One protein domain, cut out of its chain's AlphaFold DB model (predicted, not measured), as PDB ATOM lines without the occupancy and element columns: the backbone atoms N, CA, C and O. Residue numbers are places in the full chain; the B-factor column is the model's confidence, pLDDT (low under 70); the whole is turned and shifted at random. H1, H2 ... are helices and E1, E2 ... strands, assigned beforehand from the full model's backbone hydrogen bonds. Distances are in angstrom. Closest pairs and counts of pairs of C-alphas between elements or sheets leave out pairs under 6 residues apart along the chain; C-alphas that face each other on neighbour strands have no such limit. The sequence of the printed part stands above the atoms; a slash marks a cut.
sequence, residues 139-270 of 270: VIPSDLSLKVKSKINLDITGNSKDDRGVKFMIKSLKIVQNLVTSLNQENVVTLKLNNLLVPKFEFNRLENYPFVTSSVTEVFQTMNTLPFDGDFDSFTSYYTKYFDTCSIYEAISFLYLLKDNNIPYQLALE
ATOM      1  N   VAL A 139     -28.289 -42.169   4.985       89.62
ATOM      2  CA  VAL A 139     -28.701 -41.629   6.280       89.62
ATOM      3  C   VAL A 139     -30.147 -42.040   6.549       89.62
ATOM      4  O   VAL A 139     -31.008 -41.888   5.690       89.62
ATOM      5  N   ILE A 140     -30.432 -42.576   7.736       88.06
ATOM      6  CA  ILE A 140     -31.811 -42.757   8.206       88.06
ATOM      7  C   ILE A 140     -32.043 -41.696   9.287       88.06
ATOM      8  O   ILE A 140     -31.442 -41.826  10.357       88.06
ATOM      9  N   PRO A 141     -32.870 -40.671   9.027       83.81
ATOM     10  CA  PRO A 141     -33.187 -39.648  10.011       83.81
ATOM     11  C   PRO A 141     -33.802 -40.267  11.270       83.81
ATOM     12  O   PRO A 141     -34.561 -41.240  11.192       83.81
ATOM     13  N   SER A 142     -33.488 -39.709  12.440       81.31
ATOM     14  CA  SER A 142     -34.052 -40.169  13.718       81.31
ATOM     15  C   SER A 142     -35.557 -39.912  13.834       81.31
ATOM     16  O   SER A 142     -36.234 -40.586  14.606       81.31
ATOM     17  N   ASP A 143     -36.071 -38.961  13.064       76.81
ATOM     18  CA  ASP A 143     -37.472 -38.557  12.978       76.81
ATOM     19  C   ASP A 143     -38.242 -39.257  11.845       76.81
ATOM     20  O   ASP A 143     -39.429 -38.985  11.649       76.81
ATOM     21  N   LEU A 144     -37.621 -40.215  11.139       84.94
ATOM     22  CA  LEU A 144     -38.349 -41.101  10.234       84.94
ATOM     23  C   LEU A 144     -39.416 -41.875  11.020       84.94
ATOM     24  O   LEU A 144     -39.101 -42.599  11.970       84.94
ATOM     25  N   SER A 145     -40.678 -41.786  10.587       88.38
ATOM     26  CA  SER A 145     -41.781 -42.500  11.236       88.38
ATOM     27  C   SER A 145     -41.479 -43.994  11.372       88.38
ATOM     28  O   SER A 145     -41.194 -44.682  10.386       88.38
ATOM     29  N   LEU A 146     -41.623 -44.526  12.594       87.56
ATOM     30  CA  LEU A 146     -41.424 -45.949  12.883       87.56
ATOM     31  C   LEU A 146     -42.312 -46.847  12.018       87.56
ATOM     32  O   LEU A 146     -41.894 -47.951  11.675       87.56
ATOM     33  N   LYS A 147     -43.512 -46.389  11.647       87.81
ATOM     34  CA  LYS A 147     -44.431 -47.151  10.796       87.81
ATOM     35  C   LYS A 147     -43.926 -47.226   9.356       87.81
ATOM     36  O   LYS A 147     -43.908 -48.317   8.793       87.81
ATOM     37  N   VAL A 148     -43.470 -46.099   8.801       87.06
ATOM     38  CA  VAL A 148     -42.856 -46.033   7.461       87.06
ATOM     39  C   VAL A 148     -41.614 -46.918   7.420       87.06
ATOM     40  O   VAL A 148     -41.512 -47.821   6.589       87.06
ATOM     41  N   LYS A 149     -40.722 -46.729   8.396       90.44
ATOM     42  CA  LYS A 149     -39.501 -47.516   8.562       90.44
ATOM     43  C   LYS A 149     -39.795 -49.017   8.645       90.44
ATOM     44  O   LYS A 149     -39.251 -49.799   7.870       90.44
ATOM     45  N   SER A 150     -40.696 -49.413   9.545       89.19
ATOM     46  CA  SER A 150     -41.041 -50.820   9.778       89.19
ATOM     47  C   SER A 150     -41.662 -51.487   8.555       89.19
ATOM     48  O   SER A 150     -41.366 -52.653   8.303       89.19
ATOM     49  N   LYS A 151     -42.506 -50.772   7.798       88.19
ATOM     50  CA  LYS A 151     -43.147 -51.312   6.595       88.19
ATOM     51  C   LYS A 151     -42.122 -51.605   5.504       88.19
ATOM     52  O   LYS A 151     -42.061 -52.734   5.034       88.19
ATOM     53  N   ILE A 152     -41.287 -50.623   5.163       89.12
ATOM     54  CA  ILE A 152     -40.264 -50.775   4.117       89.12
ATOM     55  C   ILE A 152     -39.264 -51.875   4.498       89.12
ATOM     56  O   ILE A 152     -38.898 -52.709   3.671       89.12
ATOM     57  N   ASN A 153     -38.851 -51.910   5.766       89.44
ATOM     58  CA  ASN A 153     -37.971 -52.956   6.273       89.44
ATOM     59  C   ASN A 153     -38.612 -54.343   6.157       89.44
ATOM     60  O   ASN A 153     -37.967 -55.266   5.665       89.44
ATOM     61  N   LEU A 154     -39.878 -54.495   6.554       86.06
ATOM     62  CA  LEU A 154     -40.593 -55.765   6.441       86.06
ATOM     63  C   LEU A 154     -40.713 -56.226   4.982       86.06
ATOM     64  O   LEU A 154     -40.445 -57.390   4.704       86.06
ATOM     65  N   ASP A 155     -41.042 -55.318   4.064       86.44
ATOM     66  CA  ASP A 155     -41.219 -55.615   2.636       86.44
ATOM     67  C   ASP A 155     -39.942 -56.132   1.965       86.44
ATOM     68  O   ASP A 155     -39.993 -57.012   1.112       86.44
ATOM     69  N   ILE A 156     -38.787 -55.578   2.343       86.25
ATOM     70  CA  ILE A 156     -37.506 -55.854   1.676       86.25
ATOM     71  C   ILE A 156     -36.658 -56.869   2.450       86.25
ATOM     72  O   ILE A 156     -35.808 -57.534   1.868       86.25
ATOM     73  N   THR A 157     -36.825 -56.997   3.762       87.00
ATOM     74  CA  THR A 157     -35.957 -57.859   4.591       87.00
ATOM     75  C   THR A 157     -36.719 -58.941   5.346       87.00
ATOM     76  O   THR A 157     -36.098 -59.760   6.023       87.00
ATOM     77  N   GLY A 158     -38.054 -58.944   5.292       85.00
ATOM     78  CA  GLY A 158     -38.881 -59.826   6.119       85.00
ATOM     79  C   GLY A 158     -38.815 -59.503   7.619       85.00
ATOM     80  O   GLY A 158     -39.414 -60.211   8.431       85.00
ATOM     81  N   ASN A 159     -38.112 -58.435   8.020       87.38
ATOM     82  CA  ASN A 159     -37.917 -58.034   9.408       87.38
ATOM     83  C   ASN A 159     -38.126 -56.525   9.577       87.38
ATOM     84  O   ASN A 159     -37.315 -55.717   9.139       87.38
ATOM     85  N   SER A 160     -39.172 -56.126  10.301       88.69
ATOM     86  CA  SER A 160     -39.498 -54.711  10.530       88.69
ATOM     87  C   SER A 160     -38.399 -53.912  11.244       88.69
ATOM     88  O   SER A 160     -38.336 -52.689  11.104       88.69
ATOM     89  N   LYS A 161     -37.511 -54.579  11.989       88.81
ATOM     90  CA  LYS A 161     -36.419 -53.940  12.741       88.81
ATOM     91  C   LYS A 161     -35.097 -53.861  11.970       88.81
ATOM     92  O   LYS A 161     -34.129 -53.344  12.516       88.81
ATOM     93  N   ASP A 162     -35.026 -54.402  10.753       88.19
ATOM     94  CA  ASP A 162     -33.799 -54.414   9.954       88.19
ATOM     95  C   ASP A 162     -33.727 -53.210   9.013       88.19
ATOM     96  O   ASP A 162     -34.373 -53.169   7.972       88.19
ATOM     97  N   ASP A 163     -32.870 -52.254   9.355       89.94
ATOM     98  CA  ASP A 163     -32.707 -50.981   8.650       89.94
ATOM     99  C   ASP A 163     -32.175 -51.096   7.215       89.94
ATOM    100  O   ASP A 163     -32.166 -50.106   6.477       89.94
ATOM    101  N   ARG A 164     -31.729 -52.281   6.786       89.56
ATOM    102  CA  ARG A 164     -31.246 -52.490   5.415       89.56
ATOM    103  C   ARG A 164     -32.343 -52.311   4.373       89.56
ATOM    104  O   ARG A 164     -32.016 -51.907   3.263       89.56
ATOM    105  N   GLY A 165     -33.612 -52.546   4.714       88.50
ATOM    106  CA  GLY A 165     -34.722 -52.372   3.773       88.50
ATOM    107  C   GLY A 165     -34.901 -50.915   3.357       88.50
ATOM    108  O   GLY A 165     -34.818 -50.595   2.171       88.50
ATOM    109  N   VAL A 166     -35.042 -50.006   4.329       90.69
ATOM    110  CA  VAL A 166     -35.090 -48.556   4.058       90.69
ATOM    111  C   VAL A 166     -33.855 -48.102   3.287       90.69
ATOM    112  O   VAL A 166     -33.977 -47.358   2.313       90.69
ATOM    113  N   LYS A 167     -32.662 -48.584   3.660       90.94
ATOM    114  CA  LYS A 167     -31.434 -48.206   2.953       90.94
ATOM    115  C   LYS A 167     -31.404 -48.695   1.509       90.94
ATOM    116  O   LYS A 167     -30.990 -47.944   0.632       90.94
ATOM    117  N   PHE A 168     -31.859 -49.919   1.254       87.50
ATOM    118  CA  PHE A 168     -31.957 -50.482  -0.090       87.50
ATOM    119  C   PHE A 168     -32.913 -49.673  -0.972       87.50
ATOM    120  O   PHE A 168     -32.556 -49.320  -2.098       87.50
ATOM    121  N   MET A 169     -34.093 -49.320  -0.450       87.56
ATOM    122  CA  MET A 169     -35.064 -48.485  -1.161       87.56
ATOM    123  C   MET A 169     -34.458 -47.122  -1.525       87.56
ATOM    124  O   MET A 169     -34.455 -46.737  -2.693       87.56
ATOM    125  N   ILE A 170     -33.872 -46.418  -0.551       87.88
ATOM    126  CA  ILE A 170     -33.253 -45.103  -0.775       87.88
ATOM    127  C   ILE A 170     -32.086 -45.187  -1.753       87.88
ATOM    128  O   ILE A 170     -31.959 -44.344  -2.641       87.88
ATOM    129  N   LYS A 171     -31.258 -46.227  -1.657       85.50
ATOM    130  CA  LYS A 171     -30.151 -46.407  -2.590       85.50
ATOM    131  C   LYS A 171     -30.631 -46.691  -4.012       85.50
ATOM    132  O   LYS A 171     -30.057 -46.150  -4.955       85.50
ATOM    133  N   SER A 172     -31.704 -47.466  -4.166       79.81
ATOM    134  CA  SER A 172     -32.333 -47.720  -5.467       79.81
ATOM    135  C   SER A 172     -32.815 -46.416  -6.109       79.81
ATOM    136  O   SER A 172     -32.484 -46.149  -7.264       79.81
ATOM    137  N   LEU A 173     -33.479 -45.548  -5.337       82.31
ATOM    138  CA  LEU A 173     -33.885 -44.214  -5.793       82.31
ATOM    139  C   LEU A 173     -32.681 -43.341  -6.184       82.31
ATOM    140  O   LEU A 173     -32.712 -42.709  -7.235       82.31
ATOM    141  N   LYS A 174     -31.590 -43.342  -5.402       80.62
ATOM    142  CA  LYS A 174     -30.359 -42.593  -5.738       80.62
ATOM    143  C   LYS A 174     -29.701 -43.091  -7.025       80.62
ATOM    144  O   LYS A 174     -29.228 -42.281  -7.816       80.62
ATOM    145  N   ILE A 175     -29.636 -44.406  -7.236       77.25
ATOM    146  CA  ILE A 175     -29.063 -44.986  -8.460       77.25
ATOM    147  C   ILE A 175     -29.884 -44.550  -9.669       77.25
ATOM    148  O   ILE A 175     -29.309 -44.071 -10.646       77.25
ATOM    149  N   VAL A 176     -31.210 -44.662  -9.578       74.50
ATOM    150  CA  VAL A 176     -32.126 -44.199 -10.622       74.50
ATOM    151  C   VAL A 176     -31.938 -42.712 -10.880       74.50
ATOM    152  O   VAL A 176     -31.706 -42.334 -12.024       74.50
ATOM    153  N   GLN A 177     -31.929 -41.889  -9.830       75.44
ATOM    154  CA  GLN A 177     -31.709 -40.456  -9.962       75.44
ATOM    155  C   GLN A 177     -30.402 -40.166 -10.678       75.44
ATOM    156  O   GLN A 177     -30.400 -39.435 -11.654       75.44
ATOM    157  N   ASN A 178     -29.285 -40.746 -10.247       73.81
ATOM    158  CA  ASN A 178     -27.989 -40.488 -10.870       73.81
ATOM    159  C   ASN A 178     -27.989 -40.844 -12.363       73.81
ATOM    160  O   ASN A 178     -27.421 -40.107 -13.168       73.81
ATOM    161  N   LEU A 179     -28.647 -41.945 -12.740       70.50
ATOM    162  CA  LEU A 179     -28.787 -42.349 -14.138       70.50
ATOM    163  C   LEU A 179     -29.664 -41.361 -14.922       70.50
ATOM    164  O   LEU A 179     -29.253 -40.902 -15.985       70.50
ATOM    165  N   VAL A 180     -30.816 -40.967 -14.381       69.06
ATOM    166  CA  VAL A 180     -31.760 -40.029 -15.010       69.06
ATOM    167  C   VAL A 180     -31.204 -38.604 -15.092       69.06
ATOM    168  O   VAL A 180     -31.258 -37.977 -16.147       69.06
ATOM    169  N   THR A 181     -30.602 -38.094 -14.014       65.94
ATOM    170  CA  THR A 181     -30.025 -36.737 -13.949       65.94
ATOM    171  C   THR A 181     -28.902 -36.567 -14.965       65.94
ATOM    172  O   THR A 181     -28.766 -35.492 -15.540       65.94
ATOM    173  N   SER A 182     -28.119 -37.626 -15.220       67.44
ATOM    174  CA  SER A 182     -27.075 -37.612 -16.253       67.44
ATOM    175  C   SER A 182     -27.621 -37.446 -17.675       67.44
ATOM    176  O   SER A 182     -26.860 -37.110 -18.580       67.44
ATOM    177  N   LEU A 183     -28.925 -37.667 -17.859       65.50
ATOM    178  CA  LEU A 183     -29.610 -37.600 -19.139       65.50
ATOM    179  C   LEU A 183     -30.457 -36.322 -19.253       65.50
ATOM    180  O   LEU A 183     -30.212 -35.556 -20.178       65.50
ATOM    181  N   ASN A 184     -31.387 -36.052 -18.321       67.38
ATOM    182  CA  ASN A 184     -32.402 -34.989 -18.490       67.38
ATOM    183  C   ASN A 184     -32.731 -34.137 -17.235       67.38
ATOM    184  O   ASN A 184     -33.681 -33.364 -17.282       67.38
ATOM    185  N   GLN A 185     -31.988 -34.238 -16.122       64.12
ATOM    186  CA  GLN A 185     -32.238 -33.448 -14.889       64.12
ATOM    187  C   GLN A 185     -33.664 -33.547 -14.285       64.12
ATOM    188  O   GLN A 185     -34.204 -32.559 -13.793       64.12
ATOM    189  N   GLU A 186     -34.287 -34.727 -14.282       69.50
ATOM    190  CA  GLU A 186     -35.602 -34.913 -13.639       69.50
ATOM    191  C   GLU A 186     -35.489 -35.111 -12.111       69.50
ATOM    192  O   GLU A 186     -34.440 -35.524 -11.619       69.50
ATOM    193  N   ASN A 187     -36.558 -34.829 -11.352       71.69
ATOM    194  CA  ASN A 187     -36.643 -35.099  -9.904       71.69
ATOM    195  C   ASN A 187     -37.186 -36.510  -9.650       71.69
ATOM    196  O   ASN A 187     -38.058 -36.939 -10.379       71.69
ATOM    197  N   VAL A 188     -36.767 -37.217  -8.595       72.12
ATOM    198  CA  VAL A 188     -37.268 -38.591  -8.344       72.12
ATOM    199  C   VAL A 188     -38.712 -38.610  -7.851       72.12
ATOM    200  O   VAL A 188     -39.450 -39.562  -8.104       72.12
ATOM    201  N   VAL A 189     -39.071 -37.602  -7.056       80.06
ATOM    202  CA  VAL A 189     -40.321 -37.562  -6.299       80.06
ATOM    203  C   VAL A 189     -40.963 -36.198  -6.473       80.06
ATOM    204  O   VAL A 189     -40.331 -35.164  -6.260       80.06
ATOM    205  N   THR A 190     -42.243 -36.199  -6.806       80.94
ATOM    206  CA  THR A 190     -43.094 -35.016  -6.770       80.94
ATOM    207  C   THR A 190     -44.074 -35.160  -5.615       80.94
ATOM    208  O   THR A 190     -44.706 -36.202  -5.454       80.94
ATOM    209  N   LEU A 191     -44.188 -34.120  -4.796       77.44
ATOM    210  CA  LEU A 191     -45.188 -34.009  -3.745       77.44
ATOM    211  C   LEU A 191     -46.222 -32.966  -4.153       77.44
ATOM    212  O   LEU A 191     -45.878 -31.798  -4.348       77.44
ATOM    213  N   LYS A 192     -47.485 -33.376  -4.226       77.06
ATOM    214  CA  LYS A 192     -48.618 -32.488  -4.476       77.06
ATOM    215  C   LYS A 192     -49.355 -32.221  -3.171       77.06
ATOM    216  O   LYS A 192     -49.711 -33.154  -2.445       77.06
ATOM    217  N   LEU A 193     -49.540 -30.943  -2.859       67.12
ATOM    218  CA  LEU A 193     -50.294 -30.486  -1.698       67.12
ATOM    219  C   LEU A 193     -51.582 -29.826  -2.184       67.12
ATOM    220  O   LEU A 193     -51.532 -28.773  -2.814       67.12
ATOM    221  N   ASN A 194     -52.729 -30.404  -1.831       64.25
ATOM    222  CA  ASN A 194     -53.995 -29.673  -1.891       64.25
ATOM    223  C   ASN A 194     -54.037 -28.709  -0.708       64.25
ATOM    224  O   ASN A 194     -53.482 -29.057   0.333       64.25
ATOM    225  N   ASN A 195     -54.710 -27.558  -0.856       57.78
ATOM    226  CA  ASN A 195     -54.876 -26.433   0.094       57.78
ATOM    227  C   ASN A 195     -55.105 -26.790   1.599       57.78
ATOM    228  O   ASN A 195     -56.083 -26.351   2.189       57.78
ATOM    229  N   LEU A 196     -54.172 -27.503   2.245       61.31
ATOM    230  CA  LEU A 196     -54.136 -28.080   3.606       61.31
ATOM    231  C   LEU A 196     -54.674 -29.514   3.843       61.31
ATOM    232  O   LEU A 196     -54.771 -29.903   5.007       61.31
ATOM    233  N   LEU A 197     -54.945 -30.360   2.836       62.34
ATOM    234  CA  LEU A 197     -55.387 -31.749   3.099       62.34
ATOM    235  C   LEU A 197     -54.678 -32.809   2.239       62.34
ATOM    236  O   LEU A 197     -54.851 -32.859   1.029       62.34
ATOM    237  N   VAL A 198     -53.951 -33.680   2.952       67.44
ATOM    238  CA  VAL A 198     -53.249 -34.917   2.554       67.44
ATOM    239  C   VAL A 198     -52.221 -34.764   1.414       67.44
ATOM    240  O   VAL A 198     -52.601 -34.565   0.263       67.44
ATOM    241  N   PRO A 199     -50.911 -34.903   1.705       71.56
ATOM    242  CA  PRO A 199     -49.883 -34.930   0.667       71.56
ATOM    243  C   PRO A 199     -50.053 -36.146  -0.248       71.56
ATOM    244  O   PRO A 199     -50.252 -37.258   0.240       71.56
ATOM    245  N   LYS A 200     -49.915 -35.936  -1.559       82.12
ATOM    246  CA  LYS A 200     -49.810 -37.009  -2.554       82.12
ATOM    247  C   LYS A 200     -48.392 -37.095  -3.092       82.12
ATOM    248  O   LYS A 200     -47.806 -36.073  -3.449       82.12
ATOM    249  N   PHE A 201     -47.858 -38.300  -3.167       82.06
ATOM    250  CA  PHE A 201     -46.562 -38.605  -3.743       82.06
ATOM    251  C   PHE A 201     -46.727 -39.094  -5.175       82.06
ATOM    252  O   PHE A 201     -47.648 -39.824  -5.510       82.06
ATOM    253  N   GLU A 202     -45.786 -38.730  -6.027       83.88
ATOM    254  CA  GLU A 202     -45.684 -39.248  -7.379       83.88
ATOM    255  C   GLU A 202     -44.208 -39.527  -7.649       83.88
ATOM    256  O   GLU A 202     -43.383 -38.613  -7.667       83.88
ATOM    257  N   PHE A 203     -43.857 -40.805  -7.780       83.00
ATOM    258  CA  PHE A 203     -42.507 -41.205  -8.165       83.00
ATOM    259  C   PHE A 203     -42.378 -41.156  -9.680       83.00
ATOM    260  O   PHE A 203     -43.280 -41.602 -10.394       83.00
ATOM    261  N   ASN A 204     -41.233 -40.680 -10.166       76.62
ATOM    262  CA  ASN A 204     -40.973 -40.658 -11.595       76.62
ATOM    263  C   ASN A 204     -41.045 -42.061 -12.186       76.62
ATOM    264  O   ASN A 204     -40.416 -43.009 -11.708       76.62
ATOM    265  N   ARG A 205     -41.800 -42.155 -13.277       80.38
ATOM    266  CA  ARG A 205     -41.795 -43.310 -14.160       80.38
ATOM    267  C   ARG A 205     -40.547 -43.252 -15.026       80.38
ATOM    268  O   ARG A 205     -40.092 -42.178 -15.407       80.38
ATOM    269  N   LEU A 206     -39.988 -44.412 -15.348       75.44
ATOM    270  CA  LEU A 206     -38.770 -44.509 -16.155       75.44
ATOM    271  C   LEU A 206     -39.055 -45.017 -17.575       75.44
ATOM    272  O   LEU A 206     -38.188 -45.614 -18.210       75.44
ATOM    273  N   GLU A 207     -40.260 -44.767 -18.084       77.31
ATOM    274  CA  GLU A 207     -40.717 -45.196 -19.414       77.31
ATOM    275  C   GLU A 207     -39.781 -44.702 -20.534       77.31
ATOM    276  O   GLU A 207     -39.480 -45.437 -21.474       77.31
ATOM    277  N   ASN A 208     -39.215 -43.500 -20.377       73.50
ATOM    278  CA  ASN A 208     -38.246 -42.910 -21.309       73.50
ATOM    279  C   ASN A 208     -36.812 -43.457 -21.154       73.50
ATOM    280  O   ASN A 208     -35.926 -43.110 -21.938       73.50
ATOM    281  N   TYR A 209     -36.560 -44.324 -20.169       76.69
ATOM    282  CA  TYR A 209     -35.244 -44.886 -19.853       76.69
ATOM    283  C   TYR A 209     -35.242 -46.420 -19.945       76.69
ATOM    284  O   TYR A 209     -34.869 -47.096 -18.978       76.69
ATOM    285  N   PRO A 210     -35.569 -47.003 -21.119       76.50
ATOM    286  CA  PRO A 210     -35.773 -48.445 -21.292       76.50
ATOM    287  C   PRO A 210     -34.552 -49.285 -20.899       76.50
ATOM    288  O   PRO A 210     -34.669 -50.436 -20.486       76.50
ATOM    289  N   PHE A 211     -33.344 -48.725 -21.016       72.31
ATOM    290  CA  PHE A 211     -32.120 -49.384 -20.564       72.31
ATOM    291  C   PHE A 211     -32.067 -49.547 -19.035       72.31
ATOM    292  O   PHE A 211     -31.662 -50.600 -18.540       72.31
ATOM    293  N   VAL A 212     -32.470 -48.515 -18.291       74.00
ATOM    294  CA  VAL A 212     -32.459 -48.517 -16.822       74.00
ATOM    295  C   VAL A 212     -33.568 -49.428 -16.306       74.00
ATOM    296  O   VAL A 212     -33.292 -50.318 -15.503       74.00
ATOM    297  N   THR A 213     -34.787 -49.278 -16.829       75.44
ATOM    298  CA  THR A 213     -35.939 -50.105 -16.435       75.44
ATOM    299  C   THR A 213     -35.729 -51.577 -16.729       75.44
ATOM    300  O   THR A 213     -35.956 -52.391 -15.838       75.44
ATOM    301  N   SER A 214     -35.234 -51.943 -17.916       78.75
ATOM    302  CA  SER A 214     -34.971 -53.355 -18.245       78.75
ATOM    303  C   SER A 214     -33.937 -53.991 -17.313       78.75
ATOM    304  O   SER A 214     -34.138 -55.112 -16.852       78.75
ATOM    305  N   SER A 215     -32.869 -53.261 -16.971       80.19
ATOM    306  CA  SER A 215     -31.827 -53.759 -16.062       80.19
ATOM    307  C   SER A 215     -32.355 -53.988 -14.646       80.19
ATOM    308  O   SER A 215     -32.040 -55.005 -14.032       80.19
ATOM    309  N   VAL A 216     -33.141 -53.042 -14.120       79.50
ATOM    310  CA  VAL A 216     -33.738 -53.140 -12.778       79.50
ATOM    311  C   VAL A 216     -34.789 -54.242 -12.736       79.50
ATOM    312  O   VAL A 216     -34.786 -55.034 -11.800       79.50
ATOM    313  N   THR A 217     -35.627 -54.334 -13.768       85.88
ATOM    314  CA  THR A 217     -36.682 -55.350 -13.884       85.88
ATOM    315  C   THR A 217     -36.100 -56.756 -13.872       85.88
ATOM    316  O   THR A 217     -36.517 -57.580 -13.073       85.88
ATOM    317  N   GLU A 218     -35.071 -57.030 -14.675       85.81
ATOM    318  CA  GLU A 218     -34.459 -58.364 -14.700       85.81
ATOM    319  C   GLU A 218     -33.850 -58.745 -13.338       85.81
ATOM    320  O   GLU A 218     -33.944 -59.896 -12.919       85.81
ATOM    321  N   VAL A 219     -33.273 -57.782 -12.605       84.25
ATOM    322  CA  VAL A 219     -32.757 -58.016 -11.245       84.25
ATOM    323  C   VAL A 219     -33.896 -58.232 -10.243       84.25
ATOM    324  O   VAL A 219     -33.833 -59.167  -9.447       84.25
ATOM    325  N   PHE A 220     -34.938 -57.404 -10.267       84.81
ATOM    326  CA  PHE A 220     -36.073 -57.488  -9.345       84.81
ATOM    327  C   PHE A 220     -36.907 -58.753  -9.559       84.81
ATOM    328  O   PHE A 220     -37.250 -59.403  -8.580       84.81
ATOM    329  N   GLN A 221     -37.128 -59.181 -10.804       85.69
ATOM    330  CA  GLN A 221     -37.798 -60.448 -11.129       85.69
ATOM    331  C   GLN A 221     -37.076 -61.677 -10.567       85.69
ATOM    332  O   GLN A 221     -37.669 -62.749 -10.460       85.69
ATOM    333  N   THR A 222     -35.799 -61.555 -10.189       82.38
ATOM    334  CA  THR A 222     -35.105 -62.653  -9.506       82.38
ATOM    335  C   THR A 222     -35.439 -62.768  -8.019       82.38
ATOM    336  O   THR A 222     -35.157 -63.816  -7.438       82.38
ATOM    337  N   MET A 223     -36.031 -61.729  -7.421       84.12
ATOM    338  CA  MET A 223     -36.391 -61.650  -6.006       84.12
ATOM    339  C   MET A 223     -37.866 -62.020  -5.822       84.12
ATOM    340  O   MET A 223     -38.766 -61.273  -6.193       84.12
ATOM    341  N   ASN A 224     -38.123 -63.175  -5.217       74.81
ATOM    342  CA  ASN A 224     -39.463 -63.772  -5.157       74.81
ATOM    343  C   ASN A 224     -40.376 -63.159  -4.086       74.81
ATOM    344  O   ASN A 224     -41.561 -63.474  -4.042       74.81
ATOM    345  N   THR A 225     -39.828 -62.339  -3.186       75.31
ATOM    346  CA  THR A 225     -40.552 -61.833  -2.008       75.31
ATOM    347  C   THR A 225     -40.847 -60.340  -2.040       75.31
ATOM    348  O   THR A 225     -41.262 -59.780  -1.028       75.31
ATOM    349  N   LEU A 226     -40.648 -59.684  -3.183       82.38
ATOM    350  CA  LEU A 226     -41.030 -58.285  -3.334       82.38
ATOM    351  C   LEU A 226     -42.565 -58.159  -3.299       82.38
ATOM    352  O   LEU A 226     -43.260 -58.987  -3.883       82.38
ATOM    353  N   PRO A 227     -43.130 -57.128  -2.644       81.56
ATOM    354  CA  PRO A 227     -44.583 -56.945  -2.561       81.56
ATOM    355  C   PRO A 227     -45.197 -56.343  -3.845       81.56
ATOM    356  O   PRO A 227     -46.282 -55.764  -3.801       81.56
ATOM    357  N   PHE A 228     -44.484 -56.434  -4.966       86.75
ATOM    358  CA  PHE A 228     -44.816 -55.894  -6.283       86.75
ATOM    359  C   PHE A 228     -44.231 -56.818  -7.365       86.75
ATOM    360  O   PHE A 228     -43.383 -57.656  -7.059       86.75
ATOM    361  N   ASP A 229     -44.643 -56.644  -8.621       85.12
ATOM    362  CA  ASP A 229     -44.426 -57.590  -9.736       85.12
ATOM    363  C   ASP A 229     -42.973 -57.676 -10.259       85.12
ATOM    364  O   ASP A 229     -42.706 -58.146 -11.366       85.12
ATOM    365  N   GLY A 230     -42.000 -57.261  -9.445       82.06
ATOM    366  CA  GLY A 230     -40.582 -57.387  -9.756       82.06
ATOM    367  C   GLY A 230     -40.108 -56.453 -10.871       82.06
ATOM    368  O   GLY A 230     -39.103 -56.738 -11.509       82.06
ATOM    369  N   ASP A 231     -40.787 -55.333 -11.110       86.31
ATOM    370  CA  ASP A 231     -40.363 -54.311 -12.071       86.31
ATOM    371  C   ASP A 231     -40.363 -52.905 -11.440       86.31
ATOM    372  O   ASP A 231     -40.814 -52.695 -10.309       86.31
ATOM    373  N   PHE A 232     -39.784 -51.924 -12.139       83.00
ATOM    374  CA  PHE A 232     -39.670 -50.568 -11.593       83.00
ATOM    375  C   PHE A 232     -41.017 -49.821 -11.554       83.00
ATOM    376  O   PHE A 232     -41.247 -48.990 -10.670       83.00
ATOM    377  N   ASP A 233     -41.935 -50.120 -12.469       87.06
ATOM    378  CA  ASP A 233     -43.228 -49.436 -12.548       87.06
ATOM    379  C   ASP A 233     -44.205 -49.934 -11.472       87.06
ATOM    380  O   ASP A 233     -44.963 -49.164 -10.878       87.06
ATOM    381  N   SER A 234     -44.156 -51.211 -11.134       88.81
ATOM    382  CA  SER A 234     -44.855 -51.814 -10.007       88.81
ATOM    383  C   SER A 234     -44.239 -51.363  -8.682       88.81
ATOM    384  O   SER A 234     -44.993 -50.988  -7.785       88.81
ATOM    385  N   PHE A 235     -42.904 -51.259  -8.575       88.25
ATOM    386  CA  PHE A 235     -42.225 -50.643  -7.424       88.25
ATOM    387  C   PHE A 235     -42.723 -49.211  -7.174       88.25
ATOM    388  O   PHE A 235     -43.155 -48.881  -6.065       88.25
ATOM    389  N   THR A 236     -42.705 -48.361  -8.206       87.56
ATOM    390  CA  THR A 236     -43.154 -46.965  -8.093       87.56
ATOM    391  C   THR A 236     -44.642 -46.881  -7.780       87.56
ATOM    392  O   THR A 236     -45.022 -46.129  -6.885       87.56
ATOM    393  N   SER A 237     -45.488 -47.688  -8.429       89.38
ATOM    394  CA  SER A 237     -46.931 -47.736  -8.140       89.38
ATOM    395  C   SER A 237     -47.218 -48.156  -6.701       89.38
ATOM    396  O   SER A 237     -48.051 -47.547  -6.029       89.38
ATOM    397  N   TYR A 238     -46.524 -49.190  -6.222       89.81
ATOM    398  CA  TYR A 238     -46.701 -49.738  -4.887       89.81
ATOM    399  C   TYR A 238     -46.374 -48.703  -3.812       89.81
ATOM    400  O   TYR A 238     -47.209 -48.418  -2.950       89.81
ATOM    401  N   TYR A 239     -45.183 -48.103  -3.888       88.19
ATOM    402  CA  TYR A 239     -44.748 -47.135  -2.887       88.19
ATOM    403  C   TYR A 239     -45.471 -45.794  -3.010       88.19
ATOM    404  O   TYR A 239     -45.806 -45.227  -1.975       88.19
ATOM    405  N   THR A 240     -45.827 -45.341  -4.217       88.56
ATOM    406  CA  THR A 240     -46.728 -44.184  -4.408       88.56
ATOM    407  C   THR A 240     -48.030 -44.388  -3.636       88.56
ATOM    408  O   THR A 240     -48.347 -43.625  -2.727       88.56
ATOM    409  N   LYS A 241     -48.731 -45.498  -3.907       88.94
ATOM    410  CA  LYS A 241     -49.996 -45.820  -3.238       88.94
ATOM    411  C   LYS A 241     -49.834 -45.951  -1.726       88.94
ATOM    412  O   LYS A 241     -50.729 -45.562  -0.984       88.94
ATOM    413  N   TYR A 242     -48.726 -46.523  -1.258       88.19
ATOM    414  CA  TYR A 242     -48.447 -46.615   0.170       88.19
ATOM    415  C   TYR A 242     -48.309 -45.226   0.806       88.19
ATOM    416  O   TYR A 242     -49.003 -44.939   1.784       88.19
ATOM    417  N   PHE A 243     -47.468 -44.354   0.245       86.44
ATOM    418  CA  PHE A 243     -47.221 -43.026   0.805       86.44
ATOM    419  C   PHE A 243     -48.430 -42.090   0.695       86.44
ATOM    420  O   PHE A 243     -48.638 -41.284   1.595       86.44
ATOM    421  N   ASP A 244     -49.293 -42.261  -0.306       85.00
ATOM    422  CA  ASP A 244     -50.566 -41.525  -0.410       85.00
ATOM    423  C   ASP A 244     -51.565 -41.873   0.705       85.00
ATOM    424  O   ASP A 244     -52.523 -41.141   0.951       85.00
ATOM    425  N   THR A 245     -51.360 -42.995   1.403       84.12
ATOM    426  CA  THR A 245     -52.168 -43.382   2.574       84.12
ATOM    427  C   THR A 245     -51.550 -42.953   3.904       84.12
ATOM    428  O   THR A 245     -52.131 -43.201   4.965       84.12
ATOM    429  N   CYS A 246     -50.369 -42.330   3.875       82.88
ATOM    430  CA  CYS A 246     -49.708 -41.828   5.068       82.88
ATOM    431  C   CYS A 246     -50.411 -40.579   5.615       82.88
ATOM    432  O   CYS A 246     -50.914 -39.726   4.889       82.88
ATOM    433  N   SER A 247     -50.394 -40.443   6.938       83.06
ATOM    434  CA  SER A 247     -50.720 -39.180   7.600       83.06
ATOM    435  C   SER A 247     -49.704 -38.093   7.234       83.06
ATOM    436  O   SER A 247     -48.578 -38.380   6.820       83.06
ATOM    437  N   ILE A 248     -50.065 -36.828   7.459       81.44
ATOM    438  CA  ILE A 248     -49.194 -35.688   7.144       81.44
ATOM    439  C   ILE A 248     -47.815 -35.780   7.821       81.44
ATOM    440  O   ILE A 248     -46.806 -35.476   7.195       81.44
ATOM    441  N   TYR A 249     -47.745 -36.275   9.061       82.50
ATOM    442  CA  TYR A 249     -46.479 -36.457   9.780       82.50
ATOM    443  C   TYR A 249     -45.616 -37.571   9.180       82.50
ATOM    444  O   TYR A 249     -44.405 -37.420   9.054       82.50
ATOM    445  N   GLU A 250     -46.235 -38.683   8.780       84.62
ATOM    446  CA  GLU A 250     -45.541 -39.792   8.119       84.62
ATOM    447  C   GLU A 250     -44.984 -39.351   6.758       84.62
ATOM    448  O   GLU A 250     -43.821 -39.621   6.456       84.62
ATOM    449  N   ALA A 251     -45.770 -38.597   5.990       81.69
ATOM    450  CA  ALA A 251     -45.347 -38.018   4.723       81.69
ATOM    451  C   ALA A 251     -44.182 -37.029   4.890       81.69
ATOM    452  O   ALA A 251     -43.171 -37.155   4.203       81.69
ATOM    453  N   ILE A 252     -44.272 -36.095   5.845       81.44
ATOM    454  CA  ILE A 252     -43.178 -35.160   6.158       81.44
ATOM    455  C   ILE A 252     -41.912 -35.925   6.567       81.44
ATOM    456  O   ILE A 252     -40.826 -35.610   6.085       81.44
ATOM    457  N   SER A 253     -42.041 -36.974   7.385       85.19
ATOM    458  CA  SER A 253     -40.889 -37.788   7.799       85.19
ATOM    459  C   SER A 253     -40.196 -38.482   6.620       85.19
ATOM    460  O   SER A 253     -38.974 -38.630   6.607       85.19
ATOM    461  N   PHE A 254     -40.955 -38.864   5.587       85.81
ATOM    462  CA  PHE A 254     -40.385 -39.411   4.361       85.81
ATOM    463  C   PHE A 254     -39.659 -38.339   3.532       85.81
ATOM    464  O   PHE A 254     -38.591 -38.612   2.988       85.81
ATOM    465  N   LEU A 255     -40.151 -37.095   3.496       84.81
ATOM    466  CA  LEU A 255     -39.433 -35.987   2.846       84.81
ATOM    467  C   LEU A 255     -38.089 -35.694   3.519       84.81
ATOM    468  O   LEU A 255     -37.110 -35.412   2.827       84.81
ATOM    469  N   TYR A 256     -38.013 -35.788   4.849       84.94
ATOM    470  CA  TYR A 256     -36.740 -35.665   5.565       84.94
ATOM    471  C   TYR A 256     -35.775 -36.795   5.215       84.94
ATOM    472  O   TYR A 256     -34.601 -36.532   4.967       84.94
ATOM    473  N   LEU A 257     -36.273 -38.025   5.055       89.12
ATOM    474  CA  LEU A 257     -35.462 -39.132   4.550       89.12
ATOM    475  C   LEU A 257     -34.894 -38.846   3.150       89.12
ATOM    476  O   LEU A 257     -33.719 -39.121   2.913       89.12
ATOM    477  N   LEU A 258     -35.678 -38.279   2.229       88.12
ATOM    478  CA  LEU A 258     -35.175 -37.891   0.904       88.12
ATOM    479  C   LEU A 258     -34.130 -36.769   0.998       88.12
ATOM    480  O   LEU A 258     -33.055 -36.873   0.399       88.12
ATOM    481  N   LYS A 259     -34.426 -35.730   1.787       87.25
ATOM    482  CA  LYS A 259     -33.560 -34.564   2.001       87.25
ATOM    483  C   LYS A 259     -32.192 -34.964   2.553       87.25
ATOM    484  O   LYS A 259     -31.178 -34.593   1.967       87.25
ATOM    485  N   ASP A 260     -32.155 -35.767   3.612       89.62
ATOM    486  CA  ASP A 260     -30.914 -36.194   4.274       89.62
ATOM    487  C   ASP A 260     -30.037 -37.084   3.382       89.62
ATOM    488  O   ASP A 260     -28.834 -37.222   3.602       89.62
ATOM    489  N   ASN A 261     -30.626 -37.660   2.331       89.31
ATOM    490  CA  ASN A 261     -29.929 -38.475   1.342       89.31
ATOM    491  C   ASN A 261     -29.639 -37.749   0.024       89.31
ATOM    492  O   ASN A 261     -29.154 -38.388  -0.916       89.31
ATOM    493  N   ASN A 262     -29.884 -36.435  -0.034       87.50
ATOM    494  CA  ASN A 262     -29.723 -35.591  -1.219       87.50
ATOM    495  C   ASN A 262     -30.515 -36.104  -2.435       87.50
ATOM    496  O   ASN A 262     -30.034 -36.038  -3.566       87.50
ATOM    497  N   ILE A 263     -31.713 -36.646  -2.207       84.88
ATOM    498  CA  ILE A 263     -32.632 -37.012  -3.286       84.88
ATOM    499  C   ILE A 263     -33.511 -35.791  -3.584       84.88
ATOM    500  O   ILE A 263     -34.293 -35.393  -2.714       84.88
ATOM    501  N   PRO A 264     -33.396 -35.177  -4.776       82.44
ATOM    502  CA  PRO A 264     -34.196 -34.015  -5.124       82.44
ATOM    503  C   PRO A 264     -35.667 -34.407  -5.284       82.44
ATOM    504  O   PRO A 264     -35.999 -35.457  -5.843       82.44
ATOM    505  N   TYR A 265     -36.542 -33.535  -4.792       83.69
ATOM    506  CA  TYR A 265     -37.986 -33.652  -4.927       83.69
ATOM    507  C   TYR A 265     -38.598 -32.289  -5.247       83.69
ATOM    508  O   TYR A 265     -38.043 -31.248  -4.887       83.69
ATOM    509  N   GLN A 266     -39.753 -32.298  -5.906       86.12
ATOM    510  CA  GLN A 266     -40.504 -31.090  -6.231       86.12
ATOM    511  C   GLN A 266     -41.734 -30.963  -5.339       86.12
ATOM    512  O   GLN A 266     -42.459 -31.933  -5.133       86.12
ATOM    513  N   LEU A 267     -41.987 -29.750  -4.850       79.38
ATOM    514  CA  LEU A 267     -43.259 -29.384  -4.240       79.38
ATOM    515  C   LEU A 267     -44.131 -28.716  -5.303       79.38
ATOM    516  O   LEU A 267     -43.722 -27.723  -5.903       79.38
ATOM    517  N   ALA A 268     -45.319 -29.262  -5.532       73.88
ATOM    518  CA  ALA A 268     -46.339 -28.679  -6.387       73.88
ATOM    519  C   ALA A 268     -47.576 -28.343  -5.544       73.88
ATOM    520  O   ALA A 268     -48.031 -29.147  -4.727       73.88
ATOM    521  N   LEU A 269     -48.093 -27.133  -5.734       66.50
ATOM    522  CA  LEU A 269     -49.395 -26.725  -5.215       66.50
ATOM    523  C   LEU A 269     -50.421 -27.050  -6.306       66.50
ATOM    524  O   LEU A 269     -50.232 -26.608  -7.442       66.50
ATOM    525  N   GLU A 270     -51.426 -27.866  -5.979       60.91
ATOM    526  CA  GLU A 270     -52.598 -28.097  -6.849       60.91
ATOM    527  C   GLU A 270     -53.628 -26.971  -6.689       60.91
ATOM    528  O   GLU A 270     -53.925 -26.588  -5.531       60.91
TER     529      GLU A 270
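What this domain is: This is residues 139 to 270 of the 270 residues of an uncharacterized protein of Pseudobacteroides cellulosolvens ATCC 35603 = DSM 2933 (UniProt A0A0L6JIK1). What does the model look like at first sight? A small three-stranded sheet makes one side of a cluster of mostly crossed helices, with H4 and H5 between the sheet and H1. The long helix H2 runs away from H1 along another side, and H3 is at the far edge, by the beginning of H4. What are its parts and size? The printed part has 132 residues with five named helices and three named strands in the order H1, H2, E1, E2, H3, H4, H5, E3, and its class is mostly helix; the mixed sheet runs E2, E1, E3. It is compact and rounded, with a radius of gyration of the C-alphas of 14.4 A and spans of 39 by 36 by 24 A.

How they stand to each other: How do the first helices stand? H1, residues 146 to 157, and H2, residues 164 to 184, touch about perpendicular at 84 degrees, H2 with residues 164 to 169 alone; their closest C-alphas, of Asn 153 and Gly 165, are 4.1 A apart. How is the sheet paired? E1, residues 189 to 193, forms an antiparallel hairpin with E2, residues 200 to 203, with N 190 and O 202 at 2.8 A, within hydrogen-bond range. E1 is parallel to E3, residues 265 to 269, with N 191 and O 266 at 2.8 A, also within range. Where are the other helices? H3, residues 210 to 220, and H4, residues 232 to 243, only just touch, with 3 pairs of C-alphas within 8 A, the closest being Thr 217 and Phe 232 at 6.1 A. H4 is on the sheet but only grazes it, as does H5, residues 248 to 260; the closest C-alphas of H4 and E2, Thr 240 and Phe 201, are 5.6 A apart. H1 and H5 only just touch, with 3 pairs, the C-alphas of Val 148 and Glu 250 coming closest at 6.8 A, while H1 and H3 are apart. How complete are the helix backbones? Every O i to N i+4 pair is within hydrogen-bond range in H1, H3, H4 and H5, and 16 of 17 are in H2.

Where its parts are: Where do the elements begin and end? H1 begins at C-alpha 146, (-41.424, -45.949, 12.883), and E3 ends at C-alpha 269, (-49.395, -26.725, -5.215). Which are long? From first to last C-alpha H2 measures 29.6 A, H5 18.5 A and H4 16.4 A.

The domain as a whole: How far does it reach? The two C-alphas farthest apart, of Asn 195 and Thr 222, are 42.4 A apart. Is anything cut or uncertain? The printed part has no cut, and H3 to H4 is a long link of 11 residues. The pLDDT is under 70 at residues 180 to 186, 193 to 198 and 269 to 270.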